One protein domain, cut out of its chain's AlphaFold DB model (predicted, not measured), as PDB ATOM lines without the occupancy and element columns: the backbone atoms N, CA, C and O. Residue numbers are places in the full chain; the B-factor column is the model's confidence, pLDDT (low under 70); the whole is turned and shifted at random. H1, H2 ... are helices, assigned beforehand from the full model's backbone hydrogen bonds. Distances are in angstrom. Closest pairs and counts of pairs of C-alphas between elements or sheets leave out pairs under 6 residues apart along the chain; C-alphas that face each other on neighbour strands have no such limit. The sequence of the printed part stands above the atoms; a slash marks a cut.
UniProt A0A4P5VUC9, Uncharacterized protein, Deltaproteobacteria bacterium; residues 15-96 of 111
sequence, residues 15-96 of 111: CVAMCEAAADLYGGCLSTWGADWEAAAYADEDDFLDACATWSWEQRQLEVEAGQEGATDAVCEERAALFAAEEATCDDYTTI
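This is residues 15 to 96 of the 111 residues of an uncharacterized protein of Deltaproteobacteria bacterium (UniProt A0A4P5VUC9). The longest helix, H2, and H3 form a helical hairpin opened as a V; H1 is set in its mouth between both arms, and short H4 packs on H1. The 82 printed residues hold H1, H2, H3, H4 in that order, with no named strand: all helix, compact, radius of gyration of the C-alphas 13.3 A, elongated spans 42 by 28 by 19 A.

Find C-alpha 45 at (86.008, 23.365, 35.770); from there H2, residues 45 to 66, runs 31.3 A. H3 is residues 71 to 83, 18.2 A. H1, residues 15 to 33, starts at (70.678, 27.986, 35.208) and runs 26.2 A. H4, residues 90 to 94, 6.1 A, ends at (78.716, 20.297, 21.817).

Look at Arg 60 and Thr 72, closest C-alphas of hairpin H2 and H3, 6.2 A: they touch with residues 56 to 63 and 71 to 72 alone, opposite ways at a shallow tilt of 34 degrees, only just short of steep. H1 touches H2, closest C-alphas Cys 19 and Cys 52, 5.8 A, a steep tilt of 46 degrees, opposite ways. H1 touches H3, Met 18 and Ala 80, 4.0 A, a steep 40 degrees, the same way. H4 touches H1's residues 22 to 29 alone, Cys 29 and Cys 90, 5.7 A; H4 and H2 are apart. Each O i to N i+4 pair is within hydrogen-bond range in H1, H3 and H4, and 17 of 18 in H2.

The C-alphas farthest apart, Gly 34 and Gly 67, are 42.5 A apart. The printed part has no cut; the H1 to H2 link, 11 residues, is long. No printed residue is under pLDDT 70.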
ATOM      1  N   CYS A  15      69.426  27.974  35.954       97.75
ATOM      2  CA  CYS A  15      70.678  27.986  35.208       97.75
ATOM      3  C   CYS A  15      71.860  27.485  36.038       97.75
ATOM      4  O   CYS A  15      72.794  26.947  35.457       97.75
ATOM      5  N   VAL A  16      71.807  27.562  37.374       97.62
ATOM      6  CA  VAL A  16      72.843  26.956  38.230       97.62
ATOM      7  C   VAL A  16      72.867  25.441  38.037       97.62
ATOM      8  O   VAL A  16      73.912  24.882  37.721       97.62
ATOM      9  N   ALA A  17      71.703  24.791  38.128       96.81
ATOM     10  CA  ALA A  17      71.592  23.347  37.923       96.81
ATOM     11  C   ALA A  17      71.985  22.933  36.493       96.81
ATOM     12  O   ALA A  17      72.606  21.893  36.295       96.81
ATOM     13  N   MET A  18      71.650  23.758  35.495       98.06
ATOM     14  CA  MET A  18      72.066  23.532  34.110       98.06
ATOM     15  C   MET A  18      73.585  23.606  33.939       98.06
ATOM     16  O   MET A  18      74.153  22.732  33.289       98.06
ATOM     17  N   CYS A  19      74.242  24.606  34.534       98.50
ATOM     18  CA  CYS A  19      75.690  24.768  34.456       98.50
ATOM     19  C   CYS A  19      76.440  23.620  35.142       98.50
ATOM     20  O   CYS A  19      77.410  23.121  34.580       98.50
ATOM     21  N   GLU A  20      75.968  23.161  36.305       98.44
ATOM     22  CA  GLU A  20      76.523  21.986  36.993       98.44
ATOM     23  C   GLU A  20      76.398  20.723  36.124       98.44
ATOM     24  O   GLU A  20      77.389  20.044  35.867       98.44
ATOM     25  N   ALA A  21      75.207  20.456  35.575       98.38
ATOM     26  CA  ALA A  21      74.996  19.309  34.690       98.38
ATOM     27  C   ALA A  21      75.834  19.399  33.397       98.38
ATOM     28  O   ALA A  21      76.330  18.388  32.897       98.38
ATOM     29  N   ALA A  22      76.018  20.607  32.858       98.38
ATOM     30  CA  ALA A  22      76.872  20.845  31.701       98.38
ATOM     31  C   ALA A  22      78.354  20.590  32.016       98.38
ATOM     32  O   ALA A  22      79.049  20.016  31.178       98.38
ATOM     33  N   ALA A  23      78.830  20.985  33.202       98.56
ATOM     34  CA  ALA A  23      80.205  20.755  33.640       98.56
ATOM     35  C   ALA A  23      80.490  19.257  33.794       98.56
ATOM     36  O   ALA A  23      81.474  18.764  33.241       98.56
ATOM     37  N   ASP A  24      79.579  18.524  34.441       98.44
ATOM     38  CA  ASP A  24      79.666  17.070  34.592       98.44
ATOM     39  C   ASP A  24      79.728  16.363  33.227       98.44
ATOM     40  O   ASP A  24      80.629  15.556  32.964       98.44
ATOM     41  N   LEU A  25      78.792  16.688  32.324       98.56
ATOM     42  CA  LEU A  25      78.721  16.079  30.996       98.56
ATOM     43  C   LEU A  25      79.956  16.425  30.156       98.56
ATOM     44  O   LEU A  25      80.631  15.535  29.630       98.56
ATOM     45  N   TYR A  26      80.277  17.714  30.029       98.31
ATOM     46  CA  TYR A  26      81.361  18.162  29.164       98.31
ATOM     47  C   TYR A  26      82.737  17.771  29.715       98.31
ATOM     48  O   TYR A  26      83.585  17.310  28.950       98.31
ATOM     49  N   GLY A  27      82.938  17.817  31.033       98.19
ATOM     50  CA  GLY A  27      84.139  17.297  31.691       98.19
ATOM     51  C   GLY A  27      84.338  15.798  31.441       98.19
ATOM     52  O   GLY A  27      85.444  15.355  31.109       98.19
ATOM     53  N   GLY A  28      83.260  15.008  31.491       98.06
ATOM     54  CA  GLY A  28      83.280  13.593  31.105       98.06
ATOM     55  C   GLY A  28      83.666  13.373  29.635       98.06
ATOM     56  O   GLY A  28      84.442  12.465  29.308       98.06
ATOM     57  N   CYS A  29      83.184  14.239  28.744       98.12
ATOM     58  CA  CYS A  29      83.534  14.226  27.326       98.12
ATOM     59  C   CYS A  29      85.005  14.560  27.078       98.12
ATOM     60  O   CYS A  29      85.689  13.803  26.384       98.12
ATOM     61  N   LEU A  30      85.523  15.619  27.705       98.19
ATOM     62  CA  LEU A  30      86.939  15.986  27.640       98.19
ATOM     63  C   LEU A  30      87.822  14.828  28.109       98.19
ATOM     64  O   LEU A  30      88.729  14.412  27.384       98.19
ATOM     65  N   SER A  31      87.482  14.215  29.248       97.69
ATOM     66  CA  SER A  31      88.188  13.037  29.762       97.69
ATOM     67  C   SER A  31      88.195  11.877  28.757       97.69
ATOM     68  O   SER A  31      89.244  11.282  28.495       97.69
ATOM     69  N   THR A  32      87.050  11.594  28.129       97.31
ATOM     70  CA  THR A  32      86.910  10.536  27.112       97.31
ATOM     71  C   THR A  32      87.760  10.807  25.870       97.31
ATOM     72  O   THR A  32      88.309   9.878  25.275       97.31
ATOM     73  N   TRP A  33      87.908  12.072  25.480       97.56
ATOM     74  CA  TRP A  33      88.748  12.481  24.354       97.56
ATOM     75  C   TRP A  33      90.236  12.594  24.706       97.56
ATOM     76  O   TRP A  33      91.053  12.817  23.812       97.56
ATOM     77  N   GLY A  34      90.606  12.424  25.978       97.88
ATOM     78  CA  GLY A  34      91.969  12.652  26.455       97.88
ATOM     79  C   GLY A  34      92.372  14.130  26.427       97.88
ATOM     80  O   GLY A  34      93.552  14.428  26.246       97.88
ATOM     81  N   ALA A  35      91.394  15.026  26.562       97.88
ATOM     82  CA  ALA A  35      91.557  16.469  26.652       97.88
ATOM     83  C   ALA A  35      91.340  16.957  28.095       97.88
ATOM     84  O   ALA A  35      90.737  16.269  28.919       97.88
ATOM     85  N   ASP A  36      91.837  18.153  28.380       97.31
ATOM     86  CA  ASP A  36      91.586  18.901  29.607       97.31
ATOM     87  C   ASP A  36      90.737  20.149  29.319       97.31
ATOM     88  O   ASP A  36      90.404  20.455  28.169       97.31
ATOM     89  N   TRP A  37      90.366  20.862  30.381       97.75
ATOM     90  CA  TRP A  37      89.634  22.125  30.298       97.75
ATOM     91  C   TRP A  37      90.400  23.192  29.503       97.75
ATOM     92  O   TRP A  37      89.789  23.928  28.726       97.75
ATOM     93  N   GLU A  38      91.736  23.210  29.587       98.00
ATOM     94  CA  GLU A  38      92.583  24.160  28.850       98.00
ATOM     95  C   GLU A  38      92.438  23.992  27.332       98.00
ATOM     96  O   GLU A  38      92.359  24.981  26.595       98.00
ATOM     97  N   ALA A  39      92.322  22.752  26.847       97.06
ATOM     98  CA  ALA A  39      92.032  22.466  25.444       97.06
ATOM     99  C   ALA A  39      90.653  22.989  24.991       97.06
ATOM    100  O   ALA A  39      90.466  23.258  23.802       97.06
ATOM    101  N   ALA A  40      89.714  23.161  25.924       95.62
ATOM    102  CA  ALA A  40      88.407  23.783  25.714       95.62
ATOM    103  C   ALA A  40      88.400  25.305  25.972       95.62
ATOM    104  O   ALA A  40      87.339  25.920  25.934       95.62
ATOM    105  N   ALA A  41      89.573  25.915  26.168       97.38
ATOM    106  CA  ALA A  41      89.757  27.332  26.488       97.38
ATOM    107  C   ALA A  41      89.219  27.769  27.864       97.38
ATOM    108  O   ALA A  41      88.966  28.959  28.056       97.38
ATOM    109  N   TYR A  42      89.130  26.836  28.816       97.94
ATOM    110  CA  TYR A  42      88.859  27.105  30.229       97.94
ATOM    111  C   TYR A  42      90.092  26.785  31.074       97.94
ATOM    112  O   TYR A  42      90.807  25.830  30.786       97.94
ATOM    113  N   ALA A  43      90.375  27.560  32.115       98.38
ATOM    114  CA  ALA A  43      91.499  27.252  33.004       98.38
ATOM    115  C   ALA A  43      91.285  25.928  33.764       98.38
ATOM    116  O   ALA A  43      92.209  25.131  33.924       98.38
ATOM    117  N   ASP A  44      90.055  25.699  34.216       98.50
ATOM    118  CA  ASP A  44      89.594  24.530  34.955       98.50
ATOM    119  C   ASP A  44      88.053  24.452  34.897       98.50
ATOM    120  O   ASP A  44      87.406  25.171  34.133       98.50
ATOM    121  N   GLU A  45      87.463  23.538  35.670       98.44
ATOM    122  CA  GLU A  45      86.008  23.365  35.770       98.44
ATOM    123  C   GLU A  45      85.311  24.576  36.412       98.44
ATOM    124  O   GLU A  45      84.204  24.931  36.009       98.44
ATOM    125  N   ASP A  46      85.961  25.250  37.366       98.62
ATOM    126  CA  ASP A  46      85.391  26.431  38.021       98.62
ATOM    127  C   ASP A  46      85.307  27.604  37.025       98.62
ATOM    128  O   ASP A  46      84.289  28.293  36.968       98.62
ATOM    129  N   ASP A  47      86.320  27.784  36.169       98.69
ATOM    130  CA  ASP A  47      86.300  28.776  35.081       98.69
ATOM    131  C   ASP A  47      85.188  28.489  34.051       98.69
ATOM    132  O   ASP A  47      84.529  29.406  33.554       98.69
ATOM    133  N   PHE A  48      84.911  27.211  33.771       98.62
ATOM    134  CA  PHE A  48      83.759  26.813  32.958       98.62
ATOM    135  C   PHE A  48      82.425  27.201  33.611       98.62
ATOM    136  O   PHE A  48      81.552  27.775  32.949       98.62
ATOM    137  N   LEU A  49      82.257  26.909  34.904       98.62
ATOM    138  CA  LEU A  49      81.043  27.243  35.650       98.62
ATOM    139  C   LEU A  49      80.826  28.762  35.711       98.62
ATOM    140  O   LEU A  49      79.708  29.229  35.478       98.62
ATOM    141  N   ASP A  50      81.888  29.537  35.935       98.38
ATOM    142  CA  ASP A  50      81.854  31.002  35.923       98.38
ATOM    143  C   ASP A  50      81.473  31.556  34.538       98.38
ATOM    144  O   ASP A  50      80.662  32.489  34.426       98.38
ATOM    145  N   ALA A  51      81.996  30.968  33.459       98.38
ATOM    146  CA  ALA A  51      81.613  31.331  32.097       98.38
ATOM    147  C   ALA A  51      80.138  31.004  31.806       98.38
ATOM    148  O   ALA A  51      79.431  31.819  31.210       98.38
ATOM    149  N   CYS A  52      79.644  29.851  32.265       98.38
ATOM    150  CA  CYS A  52      78.242  29.463  32.120       98.38
ATOM    151  C   CYS A  52      77.301  30.392  32.911       98.38
ATOM    152  O   CYS A  52      76.278  30.852  32.389       98.38
ATOM    153  N   ALA A  53      77.679  30.757  34.139       97.62
ATOM    154  CA  ALA A  53      76.950  31.733  34.943       97.62
ATOM    155  C   ALA A  53      76.899  33.102  34.244       97.62
ATOM    156  O   ALA A  53      75.828  33.713  34.153       97.62
ATOM    157  N   THR A  54      78.030  33.544  33.686       98.00
ATOM    158  CA  THR A  54      78.127  34.784  32.903       98.00
ATOM    159  C   THR A  54      77.194  34.745  31.696       98.00
ATOM    160  O   THR A  54      76.389  35.660  31.529       98.00
ATOM    161  N   TRP A  55      77.215  33.660  30.916       97.62
ATOM    162  CA  TRP A  55      76.311  33.467  29.781       97.62
ATOM    163  C   TRP A  55      74.840  33.602  30.196       97.62
ATOM    164  O   TRP A  55      74.092  34.349  29.568       97.62
ATOM    165  N   SER A  56      74.421  32.946  31.284       97.25
ATOM    166  CA  SER A  56      73.018  32.998  31.726       97.25
ATOM    167  C   SER A  56      72.591  34.407  32.153       97.25
ATOM    168  O   SER A  56      71.474  34.842  31.868       97.25
ATOM    169  N   TRP A  57      73.490  35.161  32.793       97.12
ATOM    170  CA  TRP A  57      73.245  36.556  33.143       97.12
ATOM    171  C   TRP A  57      73.112  37.437  31.894       97.12
ATOM    172  O   TRP A  57      72.180  38.242  31.825       97.12
ATOM    173  N   GLU A  58      73.996  37.268  30.906       97.75
ATOM    174  CA  GLU A  58      73.950  38.019  29.645       97.75
ATOM    175  C   GLU A  58      72.659  37.733  28.872       97.75
ATOM    176  O   GLU A  58      71.976  38.672  28.461       97.75
ATOM    177  N   GLN A  59      72.262  36.463  28.746       97.44
ATOM    178  CA  GLN A  59      71.006  36.085  28.088       97.44
ATOM    179  C   GLN A  59      69.790  36.725  28.766       97.44
ATOM    180  O   GLN A  59      68.912  37.249  28.084       97.44
ATOM    181  N   ARG A  60      69.779  36.804  30.104       96.62
ATOM    182  CA  ARG A  60      68.725  37.508  30.853       96.62
ATOM    183  C   ARG A  60      68.711  39.023  30.642       96.62
ATOM    184  O   ARG A  60      67.672  39.652  30.806       96.62
ATOM    185  N   GLN A  61      69.837  39.651  30.309       97.31
ATOM    186  CA  GLN A  61      69.805  41.061  29.897       97.31
ATOM    187  C   GLN A  61      69.209  41.192  28.493       97.31
ATOM    188  O   GLN A  61      68.351  42.043  28.257       97.31
ATOM    189  N   LEU A  62      69.619  40.309  27.580       96.56
ATOM    190  CA  LEU A  62      69.154  40.313  26.197       96.56
ATOM    191  C   LEU A  62      67.654  39.999  26.080       96.56
ATOM    192  O   LEU A  62      66.969  40.624  25.272       96.56
ATOM    193  N   GLU A  63      67.115  39.094  26.903       96.62
ATOM    194  CA  GLU A  63      65.681  38.778  26.893       96.62
ATOM    195  C   GLU A  63      64.829  39.984  27.313       96.62
ATOM    196  O   GLU A  63      63.781  40.228  26.718       96.62
ATOM    197  N   VAL A  64      65.298  40.789  28.277       96.56
ATOM    198  CA  VAL A  64      64.608  42.012  28.719       96.56
ATOM    199  C   VAL A  64      64.596  43.051  27.599       96.56
ATOM    200  O   VAL A  64      63.579  43.700  27.361       96.56
ATOM    201  N   GLU A  65      65.705  43.202  26.874       96.25
ATOM    202  CA  GLU A  65      65.769  44.096  25.714       96.25
ATOM    203  C   GLU A  65      64.863  43.626  24.562       96.25
ATOM    204  O   GLU A  65      64.291  44.452  23.845       96.25
ATOM    205  N   ALA A  66      64.708  42.309  24.402       96.44
ATOM    206  CA  ALA A  66      63.894  41.687  23.362       96.44
ATOM    207  C   ALA A  66      62.404  41.519  23.730       96.44
ATOM    208  O   ALA A  66      61.599  41.221  22.843       96.44
ATOM    209  N   GLY A  67      62.021  41.709  24.997       96.94
ATOM    210  CA  GLY A  67      60.672  41.423  25.504       96.94
ATOM    211  C   GLY A  67      60.330  39.927  25.499       96.94
ATOM    212  O   GLY A  67      59.235  39.550  25.077       96.94
ATOM    213  N   GLN A  68      61.300  39.089  25.875       97.25
ATOM    214  CA  GLN A  68      61.252  37.620  25.879       97.25
ATOM    215  C   GLN A  68      61.512  37.045  27.282       97.25
ATOM    216  O   GLN A  68      62.124  35.988  27.432       97.25
ATOM    217  N   GLU A  69      61.106  37.762  28.328       96.12
ATOM    218  CA  GLU A  69      61.439  37.429  29.712       96.12
ATOM    219  C   GLU A  69      61.049  35.990  30.089       96.12
ATOM    220  O   GLU A  69      59.928  35.538  29.834       96.12
ATOM    221  N   GLY A  70      61.978  35.277  30.731       94.75
ATOM    222  CA  GLY A  70      61.804  33.879  31.133       94.75
ATOM    223  C   GLY A  70      62.204  32.841  30.079       94.75
ATOM    224  O   GLY A  70      62.224  31.652  30.400       94.75
ATOM    225  N   ALA A  71      62.568  33.245  28.856       96.19
ATOM    226  CA  ALA A  71      63.087  32.319  27.846       96.19
ATOM    227  C   ALA A  71      64.396  31.653  28.299       96.19
ATOM    228  O   ALA A  71      64.583  30.453  28.094       96.19
ATOM    229  N   THR A  72      65.284  32.402  28.962       96.44
ATOM    230  CA  THR A  72      66.551  31.854  29.467       96.44
ATOM    231  C   THR A  72      66.317  30.789  30.532       96.44
ATOM    232  O   THR A  72      66.906  29.713  30.458       96.44
ATOM    233  N   ASP A  73      65.415  31.054  31.476       96.56
ATOM    234  CA  ASP A  73      65.081  30.114  32.548       96.56
ATOM    235  C   ASP A  73      64.493  28.812  31.981       96.56
ATOM    236  O   ASP A  73      64.921  27.730  32.378       96.56
ATOM    237  N   ALA A  74      63.596  28.904  30.991       96.19
ATOM    238  CA  ALA A  74      63.019  27.736  30.326       96.19
ATOM    239  C   ALA A  74      64.082  26.879  29.613       96.19
ATOM    240  O   ALA A  74      64.102  25.658  29.771       96.19
ATOM    241  N   VAL A  75      65.006  27.513  28.883       96.69
ATOM    242  CA  VAL A  75      66.119  26.808  28.224       96.69
ATOM    243  C   VAL A  75      67.062  26.174  29.243       96.69
ATOM    244  O   VAL A  75      67.559  25.072  29.014       96.69
ATOM    245  N   CYS A  76      67.314  26.838  30.371       97.56
ATOM    246  CA  CYS A  76      68.126  26.275  31.442       97.56
ATOM    247  C   CYS A  76      67.479  25.020  32.045       97.56
ATOM    248  O   CYS A  76      68.165  24.016  32.215       97.56
ATOM    249  N   GLU A  77      66.170  25.034  32.311       97.06
ATOM    250  CA  GLU A  77      65.446  23.851  32.797       97.06
ATOM    251  C   GLU A  77      65.496  22.686  31.796       97.06
ATOM    252  O   GLU A  77      65.791  21.552  32.182       97.06
ATOM    253  N   GLU A  78      65.258  22.960  30.510       96.25
ATOM    254  CA  GLU A  78      65.309  21.952  29.445       96.25
ATOM    255  C   GLU A  78      66.705  21.333  29.320       96.25
ATOM    256  O   GLU A  78      66.859  20.110  29.332       96.25
ATOM    257  N   ARG A  79      67.741  22.174  29.250       97.12
ATOM    258  CA  ARG A  79      69.126  21.721  29.103       97.12
ATOM    259  C   ARG A  79      69.637  21.000  30.344       97.12
ATOM    260  O   ARG A  79      70.333  20.004  30.198       97.12
ATOM    261  N   ALA A  80      69.258  21.434  31.548       97.56
ATOM    262  CA  ALA A  80      69.587  20.706  32.774       97.56
ATOM    263  C   ALA A  80      69.052  19.267  32.725       97.56
ATOM    264  O   ALA A  80      69.775  18.327  33.044       97.56
ATOM    265  N   ALA A  81      67.803  19.087  32.280       97.06
ATOM    266  CA  ALA A  81      67.212  17.762  32.123       97.06
ATOM    267  C   ALA A  81      67.902  16.939  31.022       97.06
ATOM    268  O   ALA A  81      68.136  15.748  31.220       97.06
ATOM    269  N   LEU A  82      68.249  17.566  29.892       97.25
ATOM    270  CA  LEU A  82      68.972  16.921  28.794       97.25
ATOM    271  C   LEU A  82      70.358  16.427  29.236       97.25
ATOM    272  O   LEU A  82      70.702  15.276  28.989       97.25
ATOM    273  N   PHE A  83      71.144  17.271  29.908       98.00
ATOM    274  CA  PHE A  83      72.521  16.941  30.287       98.00
ATOM    275  C   PHE A  83      72.604  15.929  31.431       98.00
ATOM    276  O   PHE A  83      73.566  15.172  31.507       98.00
ATOM    277  N   ALA A  84      71.591  15.894  32.301       97.38
ATOM    278  CA  ALA A  84      71.507  14.942  33.404       97.38
ATOM    279  C   ALA A  84      70.863  13.592  33.018       97.38
ATOM    280  O   ALA A  84      70.717  12.722  33.881       97.38
ATOM    281  N   ALA A  85      70.439  13.408  31.762       97.75
ATOM    282  CA  ALA A  85      69.841  12.157  31.301       97.75
ATOM    283  C   ALA A  85      70.862  11.001  31.315       97.75
ATOM    284  O   ALA A  85      72.046  11.197  31.045       97.75
ATOM    285  N   GLU A  86      70.413   9.772  31.594       96.31
ATOM    286  CA  GLU A  86      71.305   8.596  31.640       96.31
ATOM    287  C   GLU A  86      71.947   8.300  30.274       96.31
ATOM    288  O   GLU A  86      73.052   7.765  30.189       96.31
ATOM    289  N   GLU A  87      71.235   8.640  29.204       95.88
ATOM    290  CA  GLU A  87      71.637   8.499  27.812       95.88
ATOM    291  C   GLU A  87      72.311   9.747  27.226       95.88
ATOM    292  O   GLU A  87      72.599   9.744  26.028       95.88
ATOM    293  N   ALA A  88      72.556  10.787  28.033       96.88
ATOM    294  CA  ALA A  88      73.187  12.017  27.570       96.88
ATOM    295  C   ALA A  88      74.558  11.730  26.944       96.88
ATOM    296  O   ALA A  88      75.374  10.944  27.436       96.88
ATOM    297  N   THR A  89      74.812  12.389  25.826       97.62
ATOM    298  CA  THR A  89      76.004  12.236  25.005       97.62
ATOM    299  C   THR A  89      76.744  13.559  24.891       97.62
ATOM    300  O   THR A  89      76.211  14.636  25.141       97.62
ATOM    301  N   CYS A  90      77.993  13.503  24.438       97.25
ATOM    302  CA  CYS A  90      78.764  14.717  24.188       97.25
ATOM    303  C   CYS A  90      78.152  15.628  23.119       97.25
ATOM    304  O   CYS A  90      78.393  16.836  23.141       97.25
ATOM    305  N   ASP A  91      77.370  15.072  22.192       97.31
ATOM    306  CA  ASP A  91      76.697  15.847  21.149       97.31
ATOM    307  C   ASP A  91      75.576  16.708  21.741       97.31
ATOM    308  O   ASP A  91      75.366  17.824  21.263       97.31
ATOM    309  N   ASP A  92      74.936  16.258  22.824       96.88
ATOM    310  CA  ASP A  92      73.882  17.015  23.502       96.88
ATOM    311  C   ASP A  92      74.402  18.356  24.039       96.88
ATOM    312  O   ASP A  92      73.670  19.339  24.019       96.88
ATOM    313  N   TYR A  93      75.682  18.440  24.425       96.12
ATOM    314  CA  TYR A  93      76.333  19.703  24.792       96.12
ATOM    315  C   TYR A  93      77.006  20.411  23.600       96.12
ATOM    316  O   TYR A  93      76.833  21.613  23.393       96.12
ATOM    317  N   THR A  94      77.807  19.687  22.810       95.31
ATOM    318  CA  THR A  94      78.716  20.297  21.817       95.31
ATOM    319  C   THR A  94      78.044  20.763  20.532       95.31
ATOM    320  O   THR A  94      78.618  21.579  19.811       95.31
ATOM    321  N   THR A  95      76.846  20.267  20.221       95.25
ATOM    322  CA  THR A  95      76.103  20.702  19.029       95.25
ATOM    323  C   THR A  95      75.256  21.950  19.280       95.25
ATOM    324  O   THR A  95      74.740  22.542  18.327       95.25
ATOM    325  N   ILE A  96      75.147  22.387  20.539       94.56
ATOM    326  CA  ILE A  96      74.437  23.607  20.918       94.56
ATOM    327  C   ILE A  96      75.214  24.828  20.424       94.56
ATOM    328  O   ILE A  96      76.385  25.030  20.750       94.56
TER     329      ILE A  96